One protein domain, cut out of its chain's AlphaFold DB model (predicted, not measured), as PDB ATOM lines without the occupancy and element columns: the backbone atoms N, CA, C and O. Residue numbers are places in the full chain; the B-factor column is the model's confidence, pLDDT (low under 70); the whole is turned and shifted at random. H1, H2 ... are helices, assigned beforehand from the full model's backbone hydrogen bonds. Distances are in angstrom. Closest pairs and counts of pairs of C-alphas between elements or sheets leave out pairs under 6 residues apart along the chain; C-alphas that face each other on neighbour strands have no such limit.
ATOM      1  N   GLU A  14     131.673 157.608 126.497       97.44
ATOM      2  CA  GLU A  14     132.748 158.186 127.298       97.44
ATOM      3  C   GLU A  14     132.188 159.176 128.327       97.44
ATOM      4  O   GLU A  14     132.514 159.064 129.509       97.44
ATOM      5  N   THR A  15     131.268 160.055 127.918       98.00
ATOM      6  CA  THR A  15     130.562 160.977 128.818       98.00
ATOM      7  C   THR A  15     129.784 160.226 129.901       98.00
ATOM      8  O   THR A  15     129.951 160.512 131.089       98.00
ATOM      9  N   TRP A  16     129.003 159.205 129.523       97.38
ATOM     10  CA  TRP A  16     128.259 158.384 130.487       97.38
ATOM     11  C   TRP A  16     129.177 157.675 131.491       97.38
ATOM     12  O   TRP A  16     128.911 157.700 132.692       97.38
ATOM     13  N   LEU A  17     130.270 157.058 131.025       96.81
ATOM     14  CA  LEU A  17     131.207 156.335 131.890       96.81
ATOM     15  C   LEU A  17     131.876 157.249 132.913       96.81
ATOM     16  O   LEU A  17     132.020 156.851 134.070       96.81
ATOM     17  N   VAL A  18     132.276 158.456 132.503       96.50
ATOM     18  CA  VAL A  18     132.860 159.429 133.429       96.50
ATOM     19  C   VAL A  18     131.829 159.834 134.472       96.50
ATOM     20  O   VAL A  18     132.117 159.714 135.660       96.50
ATOM     21  N   ASN A  19     130.614 160.223 134.070       96.94
ATOM     22  CA  ASN A  19     129.587 160.593 135.045       96.94
ATOM     23  C   ASN A  19     129.276 159.441 136.016       96.94
ATOM     24  O   ASN A  19     129.230 159.642 137.228       96.94
ATOM     25  N   LEU A  20     129.128 158.219 135.497       95.69
ATOM     26  CA  LEU A  20     128.911 157.026 136.310       95.69
ATOM     27  C   LEU A  20     130.045 156.820 137.327       95.69
ATOM     28  O   LEU A  20     129.783 156.520 138.490       95.69
ATOM     29  N   HIS A  21     131.303 157.003 136.919       94.25
ATOM     30  CA  HIS A  21     132.448 156.916 137.823       94.25
ATOM     31  C   HIS A  21     132.376 157.960 138.950       94.25
ATOM     32  O   HIS A  21     132.590 157.605 140.110       94.25
ATOM     33  N   LEU A  22     132.013 159.209 138.634       94.88
ATOM     34  CA  LEU A  22     131.882 160.282 139.626       94.88
ATOM     35  C   LEU A  22     130.764 160.019 140.648       94.88
ATOM     36  O   LEU A  22     130.886 160.410 141.809       94.88
ATOM     37  N   GLU A  23     129.686 159.352 140.231       94.06
ATOM     38  CA  GLU A  23     128.543 159.031 141.094       94.06
ATOM     39  C   GLU A  23     128.759 157.788 141.970       94.06
ATOM     40  O   GLU A  23     128.184 157.694 143.055       94.06
ATOM     41  N   ASN A  24     129.580 156.838 141.522       92.25
ATOM     42  CA  ASN A  24     129.697 155.526 142.164       92.25
ATOM     43  C   ASN A  24     130.369 155.558 143.544       92.25
ATOM     44  O   ASN A  24     130.029 154.753 144.414       92.25
ATOM     45  N   GLU A  25     131.332 156.453 143.764       89.69
ATOM     46  CA  GLU A  25     132.052 156.542 145.036       89.69
ATOM     47  C   GLU A  25     131.488 157.654 145.920       89.69
ATOM     48  O   GLU A  25     131.447 158.820 145.537       89.69
ATOM     49  N   ALA A  26     131.099 157.321 147.154       89.62
ATOM     50  CA  ALA A  26     130.432 158.267 148.054       89.62
ATOM     51  C   ALA A  26     131.281 159.500 148.427       89.62
ATOM     52  O   ALA A  26     130.718 160.525 148.821       89.62
ATOM     53  N   SER A  27     132.613 159.400 148.368       91.50
ATOM     54  CA  SER A  27     133.542 160.526 148.536       91.50
ATOM     55  C   SER A  27     133.549 161.426 147.305       91.50
ATOM     56  O   SER A  27     133.354 162.630 147.446       91.50
ATOM     57  N   SER A  28     133.700 160.839 146.116       92.56
ATOM     58  CA  SER A  28     133.678 161.547 144.831       92.56
ATOM     59  C   SER A  28     132.341 162.246 144.618       92.56
ATOM     60  O   SER A  28     132.313 163.430 144.298       92.56
ATOM     61  N   TYR A  29     131.234 161.566 144.921       94.25
ATOM     62  CA  TYR A  29     129.905 162.151 144.828       94.25
ATOM     63  C   TYR A  29     129.767 163.402 145.697       94.25
ATOM     64  O   TYR A  29     129.375 164.459 145.210       94.25
ATOM     65  N   ARG A  30     130.125 163.312 146.985       95.19
ATOM     66  CA  ARG A  30     130.054 164.465 147.895       95.19
ATOM     67  C   ARG A  30     130.956 165.604 147.441       95.19
ATOM     68  O   ARG A  30     130.511 166.745 147.429       95.19
ATOM     69  N   TYR A  31     132.177 165.281 147.026       96.31
ATOM     70  CA  TYR A  31     133.123 166.265 146.522       96.31
ATOM     71  C   TYR A  31     132.551 167.037 145.329       96.31
ATOM     72  O   TYR A  31     132.517 168.264 145.355       96.31
ATOM     73  N   TRP A  32     132.033 166.341 144.314       97.19
ATOM     74  CA  TRP A  32     131.518 166.990 143.109       97.19
ATOM     75  C   TRP A  32     130.208 167.752 143.338       97.19
ATOM     76  O   TRP A  32     130.019 168.796 142.716       97.19
ATOM     77  N   ARG A  33     129.358 167.321 144.284       96.38
ATOM     78  CA  ARG A  33     128.219 168.133 144.762       96.38
ATOM     79  C   ARG A  33     128.706 169.453 145.373       96.38
ATOM     80  O   ARG A  33     128.222 170.520 145.014       96.38
ATOM     81  N   GLU A  34     129.703 169.398 146.256       96.62
ATOM     82  CA  GLU A  34     130.281 170.604 146.865       96.62
ATOM     83  C   GLU A  34     130.929 171.526 145.819       96.62
ATOM     84  O   GLU A  34     130.751 172.741 145.886       96.62
ATOM     85  N   GLN A  35     131.633 170.975 144.823       97.62
ATOM     86  CA  GLN A  35     132.227 171.777 143.745       97.62
ATOM     87  C   GLN A  35     131.172 172.422 142.839       97.62
ATOM     88  O   GLN A  35     131.355 173.566 142.412       97.62
ATOM     89  N   ALA A  36     130.057 171.740 142.568       97.31
ATOM     90  CA  ALA A  36     128.950 172.309 141.804       97.31
ATOM     91  C   ALA A  36     128.323 173.509 142.534       97.31
ATOM     92  O   ALA A  36     128.135 174.576 141.941       97.31
ATOM     93  N   GLU A  37     128.094 173.387 143.843       96.19
ATOM     94  CA  GLU A  37     127.587 174.487 144.669       96.19
ATOM     95  C   GLU A  37     128.591 175.644 144.800       96.19
ATOM     96  O   GLU A  37     128.245 176.827 144.690       96.19
ATOM     97  N   GLN A  38     129.876 175.325 144.961       96.12
ATOM     98  CA  GLN A  38     130.936 176.327 144.978       96.12
ATOM     99  C   GLN A  38     131.020 177.080 143.639       96.12
ATOM    100  O   GLN A  38     131.196 178.304 143.626       96.12
ATOM    101  N   SER A  39     130.844 176.381 142.517       96.12
ATOM    102  CA  SER A  39     130.844 176.975 141.176       96.12
ATOM    103  C   SER A  39     129.666 177.930 140.984       96.12
ATOM    104  O   SER A  39     129.866 179.048 140.516       96.12
ATOM    105  N   ARG A  40     128.456 177.566 141.434       94.56
ATOM    106  CA  ARG A  40     127.301 178.487 141.446       94.56
ATOM    107  C   ARG A  40     127.565 179.740 142.270       94.56
ATOM    108  O   ARG A  40     127.415 180.856 141.782       94.56
ATOM    109  N   SER A  41     127.946 179.557 143.533       94.56
ATOM    110  CA  SER A  41     128.057 180.652 144.503       94.56
ATOM    111  C   SER A  41     129.198 181.627 144.189       94.56
ATOM    112  O   SER A  41     129.174 182.787 144.617       94.56
ATOM    113  N   SER A  42     130.204 181.178 143.436       93.75
ATOM    114  CA  SER A  42     131.319 182.008 142.980       93.75
ATOM    115  C   SER A  42     131.138 182.582 141.573       93.75
ATOM    116  O   SER A  42     131.818 183.559 141.258       93.75
ATOM    117  N   ALA A  43     130.195 182.078 140.770       94.38
ATOM    118  CA  ALA A  43     130.006 182.491 139.377       94.38
ATOM    119  C   ALA A  43     129.846 184.008 139.207       94.38
ATOM    120  O   ALA A  43     130.532 184.614 138.383       94.38
ATOM    121  N   ALA A  44     129.014 184.637 140.042       91.19
ATOM    122  CA  ALA A  44     128.773 186.082 140.016       91.19
ATOM    123  C   ALA A  44     130.026 186.933 140.278       91.19
ATOM    124  O   ALA A  44     130.049 188.108 139.928       91.19
ATOM    125  N   LYS A  45     131.064 186.355 140.898       92.06
ATOM    126  CA  LYS A  45     132.309 187.044 141.267       92.06
ATOM    127  C   LYS A  45     133.395 186.920 140.200       92.06
ATOM    128  O   LYS A  45     134.467 187.493 140.375       92.06
ATOM    129  N   THR A  46     133.153 186.146 139.144       90.50
ATOM    130  CA  THR A  46     134.131 185.941 138.074       90.50
ATOM    131  C   THR A  46     134.280 187.201 137.222       90.50
ATOM    132  O   THR A  46     133.306 187.899 136.921       90.50
ATOM    133  N   ASP A  47     135.509 187.490 136.794       91.94
ATOM    134  CA  ASP A  47     135.803 188.668 135.972       91.94
ATOM    135  C   ASP A  47     135.034 188.644 134.645       91.94
ATOM    136  O   ASP A  47     134.617 189.691 134.148       91.94
ATOM    137  N   GLN A  48     134.776 187.455 134.092       91.00
ATOM    138  CA  GLN A  48     134.001 187.274 132.864       91.00
ATOM    139  C   GLN A  48     132.539 187.713 133.030       91.00
ATOM    140  O   GLN A  48     131.980 188.315 132.107       91.00
ATOM    141  N   VAL A  49     131.926 187.459 134.193       93.38
ATOM    142  CA  VAL A  49     130.562 187.925 134.496       93.38
ATOM    143  C   VAL A  49     130.551 189.437 134.704       93.38
ATOM    144  O   VAL A  49     129.708 190.129 134.128       93.38
ATOM    145  N   HIS A  50     131.530 189.989 135.428       92.19
ATOM    146  CA  HIS A  50     131.667 191.442 135.591       92.19
ATOM    147  C   HIS A  50     131.870 192.168 134.251       92.19
ATOM    148  O   HIS A  50     131.283 193.226 134.013       92.19
ATOM    149  N   ALA A  51     132.653 191.574 133.347       93.94
ATOM    150  CA  ALA A  51     132.873 192.061 131.990       93.94
ATOM    151  C   ALA A  51     131.679 191.813 131.044       93.94
ATOM    152  O   ALA A  51     131.737 192.212 129.880       93.94
ATOM    153  N   LYS A  52     130.595 191.181 131.526       93.06
ATOM    154  CA  LYS A  52     129.392 190.805 130.760       93.06
ATOM    155  C   LYS A  52     129.682 189.919 129.545       93.06
ATOM    156  O   LYS A  52     128.948 189.953 128.561       93.06
ATOM    157  N   ILE A  53     130.758 189.139 129.612       95.38
ATOM    158  CA  ILE A  53     131.125 188.162 128.584       95.38
ATOM    159  C   ILE A  53     130.261 186.909 128.746       95.38
ATOM    160  O   ILE A  53     129.774 186.368 127.754       95.38
ATOM    161  N   TRP A  54     130.036 186.485 129.993       94.88
ATOM    162  CA  TRP A  54     129.229 185.319 130.347       94.88
ATOM    163  C   TRP A  54     128.119 185.677 131.330       94.88
ATOM    164  O   TRP A  54     128.236 186.621 132.112       94.88
ATOM    165  N   THR A  55     127.039 184.897 131.302       96.62
ATOM    166  CA  THR A  55     126.059 184.869 132.394       96.62
ATOM    167  C   THR A  55     126.617 184.098 133.593       96.62
ATOM    168  O   THR A  55     127.552 183.310 133.452       96.62
ATOM    169  N   GLU A  56     126.021 184.271 134.775       95.75
ATOM    170  CA  GLU A  56     126.393 183.488 135.965       95.75
ATOM    171  C   GLU A  56     126.252 181.977 135.722       95.75
ATOM    172  O   GLU A  56     127.139 181.207 136.077       95.75
ATOM    173  N   ALA A  57     125.187 181.548 135.036       95.19
ATOM    174  CA  ALA A  57     124.987 180.142 134.690       95.19
ATOM    175  C   ALA A  57     126.100 179.604 133.774       95.19
ATOM    176  O   ALA A  57     126.625 178.521 134.016       95.19
ATOM    177  N   GLN A  58     126.504 180.375 132.759       96.88
ATOM    178  CA  GLN A  58     127.614 180.001 131.876       96.88
ATOM    179  C   GLN A  58     128.944 179.940 132.631       96.88
ATOM    180  O   GLN A  58     129.713 179.006 132.431       96.88
ATOM    181  N   ALA A  59     129.205 180.902 133.519       97.12
ATOM    182  CA  ALA A  59     130.423 180.915 134.319       97.12
ATOM    183  C   ALA A  59     130.499 179.709 135.268       97.12
ATOM    184  O   ALA A  59     131.542 179.061 135.323       97.12
ATOM    185  N   ALA A  60     129.402 179.364 135.954       97.38
ATOM    186  CA  ALA A  60     129.332 178.164 136.789       97.38
ATOM    187  C   ALA A  60     129.570 176.888 135.964       97.38
ATOM    188  O   ALA A  60     130.381 176.050 136.352       97.38
ATOM    189  N   LEU A  61     128.903 176.775 134.808       98.00
ATOM    190  CA  LEU A  61     129.012 175.629 133.906       98.00
ATOM    191  C   LEU A  61     130.444 175.421 133.408       98.00
ATOM    192  O   LEU A  61     130.974 174.319 133.513       98.00
ATOM    193  N   PHE A  62     131.072 176.468 132.869       97.38
ATOM    194  CA  PHE A  62     132.421 176.359 132.315       97.38
ATOM    195  C   PHE A  62     133.463 176.115 133.402       97.38
ATOM    196  O   PHE A  62     134.324 175.264 133.216       97.38
ATOM    197  N   THR A  63     133.333 176.780 134.554       97.69
ATOM    198  CA  THR A  63     134.239 176.567 135.692       97.69
ATOM    199  C   THR A  63     134.195 175.116 136.164       97.69
ATOM    200  O   THR A  63     135.239 174.480 136.289       97.69
ATOM    201  N   LEU A  64     132.993 174.569 136.373       98.31
ATOM    202  CA  LEU A  64     132.843 173.192 136.831       98.31
ATOM    203  C   LEU A  64     133.316 172.187 135.772       98.31
ATOM    204  O   LEU A  64     134.004 171.227 136.112       98.31
ATOM    205  N   ALA A  65     132.985 172.411 134.497       98.44
ATOM    206  CA  ALA A  65     133.401 171.537 133.399       98.44
ATOM    207  C   ALA A  65     134.927 171.486 133.251       98.44
ATOM    208  O   ALA A  65     135.493 170.399 133.115       98.44
ATOM    209  N   ASP A  66     135.597 172.641 133.310       98.19
ATOM    210  CA  ASP A  66     137.057 172.714 133.245       98.19
ATOM    211  C   ASP A  66     137.697 172.025 134.452       98.19
ATOM    212  O   ASP A  66     138.600 171.208 134.274       98.19
ATOM    213  N   GLN A  67     137.170 172.261 135.656       98.06
ATOM    214  CA  GLN A  67     137.652 171.612 136.873       98.06
ATOM    215  C   GLN A  67     137.498 170.084 136.822       98.06
ATOM    216  O   GLN A  67     138.431 169.360 137.172       98.06
ATOM    217  N   MET A  68     136.340 169.578 136.381       97.94
ATOM    218  CA  MET A  68     136.100 168.142 136.209       97.94
ATOM    219  C   MET A  68     137.077 167.538 135.205       97.94
ATOM    220  O   MET A  68     137.715 166.529 135.503       97.94
ATOM    221  N   ARG A  69     137.237 168.177 134.043       97.69
ATOM    222  CA  ARG A  69     138.179 167.735 133.014       97.69
ATOM    223  C   ARG A  69     139.594 167.642 133.565       97.69
ATOM    224  O   ARG A  69     140.242 166.618 133.371       97.69
ATOM    225  N   GLU A  70     140.071 168.692 134.224       96.94
ATOM    226  CA  GLU A  70     141.437 168.766 134.742       96.94
ATOM    227  C   GLU A  70     141.693 167.691 135.796       96.94
ATOM    228  O   GLU A  70     142.580 166.859 135.612       96.94
ATOM    229  N   GLN A  71     140.875 167.641 136.848       96.56
ATOM    230  CA  GLN A  71     141.115 166.727 137.963       96.56
ATOM    231  C   GLN A  71     140.903 165.261 137.587       96.56
ATOM    232  O   GLN A  71     141.675 164.405 138.018       96.56
ATOM    233  N   VAL A  72     139.883 164.949 136.778       95.12
ATOM    234  CA  VAL A  72     139.665 163.569 136.326       95.12
ATOM    235  C   VAL A  72     140.800 163.136 135.410       95.12
ATOM    236  O   VAL A  72     141.302 162.029 135.573       95.12
ATOM    237  N   THR A  73     141.240 164.001 134.489       94.00
ATOM    238  CA  THR A  73     142.366 163.685 133.599       94.00
ATOM    239  C   THR A  73     143.648 163.472 134.393       94.00
ATOM    240  O   THR A  73     144.345 162.496 134.140       94.00
ATOM    241  N   GLU A  74     143.944 164.329 135.371       92.75
ATOM    242  CA  GLU A  74     145.121 164.195 136.234       92.75
ATOM    243  C   GLU A  74     145.085 162.900 137.057       92.75
ATOM    244  O   GLU A  74     146.079 162.178 137.109       92.75
ATOM    245  N   ALA A  75     143.930 162.549 137.631       91.12
ATOM    246  CA  ALA A  75     143.781 161.367 138.481       91.12
ATOM    247  C   ALA A  75     144.008 160.033 137.748       91.12
ATOM    248  O   ALA A  75     144.367 159.039 138.381       91.12
ATOM    249  N   ILE A  76     143.788 159.991 136.430       88.12
ATOM    250  CA  ILE A  76     143.903 158.769 135.612       88.12
ATOM    251  C   ILE A  76     145.015 158.847 134.559       88.12
ATOM    252  O   ILE A  76     145.182 157.909 133.774       88.12
ATOM    253  N   ALA A  77     145.761 159.952 134.518       82.88
ATOM    254  CA  ALA A  77     146.854 160.140 133.577       82.88
ATOM    255  C   ALA A  77     147.954 159.091 133.790       82.88
ATOM    256  O   ALA A  77     148.314 158.730 134.909       82.88
ATOM    257  N   VAL A  78     148.530 158.626 132.679       83.38
ATOM    258  CA  VAL A  78     149.692 157.734 132.684       83.38
ATOM    259  C   VAL A  78     150.940 158.574 132.427       83.38
ATOM    260  O   VAL A  78     151.052 159.207 131.382       83.38
ATOM    261  N   GLU A  79     151.899 158.556 133.357       76.75
ATOM    262  CA  GLU A  79     153.087 159.434 133.342       76.75
ATOM    263  C   GLU A  79     154.060 159.201 132.168       76.75
ATOM    264  O   GLU A  79     154.996 159.977 131.974       76.75
ATOM    265  N   SER A  80     153.871 158.147 131.365       75.94
ATOM    266  CA  SER A  80     154.755 157.823 130.238       75.94
ATOM    267  C   SER A  80     153.986 157.614 128.928       75.94
ATOM    268  O   SER A  80     152.930 156.966 128.940       75.94
ATOM    269  N   PRO A  81     154.520 158.105 127.786       84.69
ATOM    270  CA  PRO A  81     153.958 157.826 126.469       84.69
ATOM    271  C   PRO A  81     153.835 156.317 126.262       84.69
ATOM    272  O   PRO A  81     154.824 155.582 126.304       84.69
ATOM    273  N   SER A  82     152.609 155.847 126.087       91.25
ATOM    274  CA  SER A  82     152.288 154.430 125.982       91.25
ATOM    275  C   SER A  82     150.963 154.263 125.254       91.25
ATOM    276  O   SER A  82     150.115 155.148 125.304       91.25
ATOM    277  N   LEU A  83     150.746 153.090 124.651       93.50
ATOM    278  CA  LEU A  83     149.458 152.752 124.034       93.50
ATOM    279  C   LEU A  83     148.286 152.985 125.000       93.50
ATOM    280  O   LEU A  83     147.233 153.462 124.595       93.50
ATOM    281  N   VAL A  84     148.471 152.655 126.281       93.25
ATOM    282  CA  VAL A  84     147.449 152.865 127.313       93.25
ATOM    283  C   VAL A  84     147.198 154.356 127.530       93.25
ATOM    284  O   VAL A  84     146.043 154.772 127.529       93.25
ATOM    285  N   GLY A  85     148.259 155.159 127.661       91.94
ATOM    286  CA  GLY A  85     148.150 156.612 127.791       91.94
ATOM    287  C   GLY A  85     147.437 157.254 126.601       91.94
ATOM    288  O   GLY A  85     146.518 158.042 126.801       91.94
ATOM    289  N   ASP A  86     147.779 156.850 125.375       93.31
ATOM    290  CA  ASP A  86     147.154 157.368 124.155       93.31
ATOM    291  C   ASP A  86     145.665 156.999 124.073       93.31
ATOM    292  O   ASP A  86     144.834 157.839 123.722       93.31
ATOM    293  N   LEU A  87     145.299 155.763 124.436       94.12
ATOM    294  CA  LEU A  87     143.903 155.319 124.468       94.12
ATOM    295  C   LEU A  87     143.086 156.067 125.528       94.12
ATOM    296  O   LEU A  87     141.967 156.488 125.236       94.12
ATOM    297  N   ILE A  88     143.637 156.260 126.730       93.56
ATOM    298  CA  ILE A  88     142.975 157.011 127.807       93.56
ATOM    299  C   ILE A  88     142.807 158.475 127.401       93.56
ATOM    300  O   ILE A  88     141.695 158.994 127.461       93.56
ATOM    301  N   ALA A  89     143.868 159.129 126.923       92.12
ATOM    302  CA  ALA A  89     143.812 160.520 126.482       92.12
ATOM    303  C   ALA A  89     142.798 160.714 125.345       92.12
ATOM    304  O   ALA A  89     142.003 161.655 125.366       92.12
ATOM    305  N   THR A  90     142.770 159.787 124.383       94.44
ATOM    306  CA  THR A  90     141.793 159.805 123.288       94.44
ATOM    307  C   THR A  90     140.370 159.662 123.823       94.44
ATOM    308  O   THR A  90     139.506 160.448 123.442       94.44
ATOM    309  N   ALA A  91     140.112 158.719 124.733       95.44
ATOM    310  CA  ALA A  91     138.790 158.551 125.333       95.44
ATOM    311  C   ALA A  91     138.346 159.815 126.089       95.44
ATOM    312  O   ALA A  91     137.238 160.299 125.876       95.44
ATOM    313  N   LEU A  92     139.229 160.409 126.898       95.81
ATOM    314  CA  LEU A  92     138.933 161.635 127.648       95.81
ATOM    315  C   LEU A  92     138.703 162.855 126.753       95.81
ATOM    316  O   LEU A  92     137.906 163.724 127.102       95.81
ATOM    317  N   SER A  93     139.346 162.917 125.584       95.62
ATOM    318  CA  SER A  93     139.104 163.992 124.613       95.62
ATOM    319  C   SER A  93     137.710 163.949 123.975       95.62
ATOM    320  O   SER A  93     137.283 164.949 123.405       95.62
ATOM    321  N   ARG A  94     137.003 162.813 124.068       97.56
ATOM    322  CA  ARG A  94     135.636 162.634 123.551       97.56
ATOM    323  C   ARG A  94     134.558 162.905 124.599       97.56
ATOM    324  O   ARG A  94     133.376 162.894 124.266       97.56
ATOM    325  N   VAL A  95     134.948 163.108 125.855       98.12
ATOM    326  CA  VAL A  95     134.013 163.383 126.946       98.12
ATOM    327  C   VAL A  95     133.439 164.786 126.777       98.12
ATOM    328  O   VAL A  95     134.177 165.771 126.714       98.12
ATOM    329  N   GLU A  96     132.113 164.887 126.781       98.25
ATOM    330  CA  GLU A  96     131.408 166.168 126.807       98.25
ATOM    331  C   GLU A  96     131.316 166.695 128.244       98.25
ATOM    332  O   GLU A  96     130.287 166.618 128.911       98.25
ATOM    333  N   TRP A  97     132.421 167.259 128.736       98.44
ATOM    334  CA  TRP A  97     132.552 167.748 130.118       98.44
ATOM    335  C   TRP A  97     131.482 168.765 130.529       98.44
ATOM    336  O   TRP A  97     131.104 168.834 131.696       98.44
ATOM    337  N   ARG A  98     130.966 169.539 129.567       98.25
ATOM    338  CA  ARG A  98     129.875 170.492 129.800       98.25
ATOM    339  C   ARG A  98     128.548 169.790 130.081       98.25
ATOM    340  O   ARG A  98     127.839 170.246 130.963       98.25
ATOM    341  N   GLU A  99     128.236 168.688 129.397       98.25
ATOM    342  CA  GLU A  99     127.014 167.908 129.664       98.25
ATOM    343  C   GLU A  99     127.055 167.327 131.087       98.25
ATOM    344  O   GLU A  99     126.073 167.396 131.824       98.25
ATOM    345  N   ILE A 100     128.224 166.835 131.521       98.12
ATOM    346  CA  ILE A 100     128.422 166.374 132.903       98.12
ATOM    347  C   ILE A 100     128.224 167.537 133.878       98.12
ATOM    348  O   ILE A 100     127.396 167.446 134.779       98.12
ATOM    349  N   ALA A 101     128.933 168.650 133.698       98.25
ATOM    350  CA  ALA A 101     128.808 169.793 134.596       98.25
ATOM    351  C   ALA A 101     127.365 170.328 134.681       98.25
ATOM    352  O   ALA A 101     126.905 170.645 135.776       98.25
ATOM    353  N   GLU A 102     126.636 170.380 133.565       97.88
ATOM    354  CA  GLU A 102     125.223 170.770 133.526       97.88
ATOM    355  C   GLU A 102     124.358 169.838 134.383       97.88
ATOM    356  O   GLU A 102     123.657 170.313 135.273       97.88
ATOM    357  N   HIS A 103     124.490 168.518 134.217       96.69
ATOM    358  CA  HIS A 103     123.770 167.524 135.024       96.69
ATOM    359  C   HIS A 103     124.031 167.669 136.529       96.69
ATOM    360  O   HIS A 103     123.109 167.597 137.344       96.69
ATOM    361  N   TRP A 104     125.284 167.906 136.926       97.25
ATOM    362  CA  TRP A 104     125.628 168.131 138.335       97.25
ATOM    363  C   TRP A 104     125.083 169.458 138.855       97.25
ATOM    364  O   TRP A 104     124.610 169.531 139.991       97.25
ATOM    365  N   LEU A 105     125.075 170.496 138.017       96.31
ATOM    366  CA  LEU A 105     124.448 171.756 138.367       96.31
ATOM    367  C   LEU A 105     122.929 171.567 138.545       96.31
ATOM    368  O   LEU A 105     122.380 171.965 139.567       96.31
ATOM    369  N   GLU A 106     122.218 170.897 137.654       93.62
ATOM    370  CA  GLU A 106     120.774 170.683 137.824       93.62
ATOM    371  C   GLU A 106     120.436 169.868 139.087       93.62
ATOM    372  O   GLU A 106     119.462 170.164 139.784       93.62
ATOM    373  N   LYS A 107     121.294 168.913 139.462       84.12
ATOM    374  CA  LYS A 107     121.118 168.047 140.638       84.12
ATOM    375  C   LYS A 107     121.117 168.737 142.010       84.12
ATOM    376  O   LYS A 107     120.565 168.141 142.939       84.12
ATOM    377  N   ASP A 108     121.731 169.912 142.190       66.06
ATOM    378  CA  ASP A 108     121.578 170.691 143.446       66.06
ATOM    379  C   ASP A 108     120.494 171.770 143.377       66.06
ATOM    380  O   ASP A 108     120.231 172.425 144.381       66.06
ATOM    381  N   ALA A 109     119.840 171.979 142.233       61.47
ATOM    382  CA  ALA A 109     118.738 172.939 142.149       61.47
ATOM    383  C   ALA A 109     117.431 172.424 142.803       61.47
ATOM    384  O   ALA A 109     116.421 173.130 142.780       61.47
ATOM    385  N   THR A 110     117.450 171.209 143.373       45.84
ATOM    386  CA  THR A 110     116.313 170.497 143.989       45.84
ATOM    387  C   THR A 110     116.638 170.102 145.421       45.84
ATOM    388  O   THR A 110     115.734 170.234 146.275       45.84
TER     389      THR A 110
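AT A GLANCE: This is residues 14 to 110 of the 110 residues of an uncharacterized protein of Bythopirellula goksoyri (UniProt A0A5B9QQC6). The long helix H4 is the spine of the domain, and H2 and H6 pack on it and on each other to make a triangular, crossed core of three helices. H1 folds back from the start of H2 to pack on the first turn of H6, the short H3 sits at one end by the start of H4, and at the other end H5 turns back beside the last part of H4, with residues 79 to 84 sticking out. The 97 residues printed have six named helices, H1 to H6 in chain order, and no named strand; the class is all helix. The whole is only just compact, close to loose, with a radius of gyration of the C-alphas of 14.6 A, and spans 44 by 30 by 18 A.

HOW THE PARTS SIT: H4, residues 56 to 76, touches H2, residues 26 to 43, through residues 56 to 64 of H4 and 35 to 43 of H2; their closest C-alphas are Ala 60 and Ser 39, 4.8 A. They run opposite ways at a steep tilt of 35.2 degrees, only just past shallow. H6, residues 97 to 108, touches residues 61 to 69 of H4, closest at the C-alphas of Ala 101 and Ala 65, 5.1 A, opposite ways at a steep tilt of 64 degrees. H6 also touches residues 32 to 40 of H2, about perpendicular at 89 degrees, closest at the C-alphas of Leu 105 and Ala 36, 5.7 A. H1, residues 14 to 24, touches residues 97 to 100 of H6, closest at the C-alphas of Asn 19 and Ile 100, 6.3 A. H1 and H2 touch only at the corner, closest at the C-alphas of Glu 23 and Tyr 29, 5.1 A. H3, residues 47 to 50, only just touches H4, with 3 pairs of C-alphas within 8 A, the closest Val 49 and Glu 56, 6.3 A. H5, residues 83 to 93, is close to but not clearly touching H4, opposite ways at a shallow tilt of 8 degrees; the closest C-alphas, Leu 92 and Thr 73, are 7.2 A apart. H5 and H6 are apart. Every O i to N i+4 pair is within hydrogen-bond range in H1, H2, H4 and H5, and 7 of 8 are in H6; H3 is too short for such a pair.

IN THESE COORDINATES: H4 is 30.3 A long, from C-alpha 56 at (126.393, 183.488, 135.965) to C-alpha 76 at (143.903, 158.769, 135.612). H2 is 25.7 A long, H6 17.5 A, H1 15.4 A, H5 15.3 A and H3 5.0 A. H1 begins at C-alpha 14, (132.748, 158.186, 127.298), and H6 ends at C-alpha 108, (121.578, 170.691, 143.446).

THE WHOLE: The two C-alphas farthest apart, those of His 50 and Leu 83, are 44.1 A apart. The printed part has no cut and no long link; the link from H4 to H5 is short and the others are tight. The mean pLDDT of the printed part is 93.2, and residues 108 to 110 are under 70.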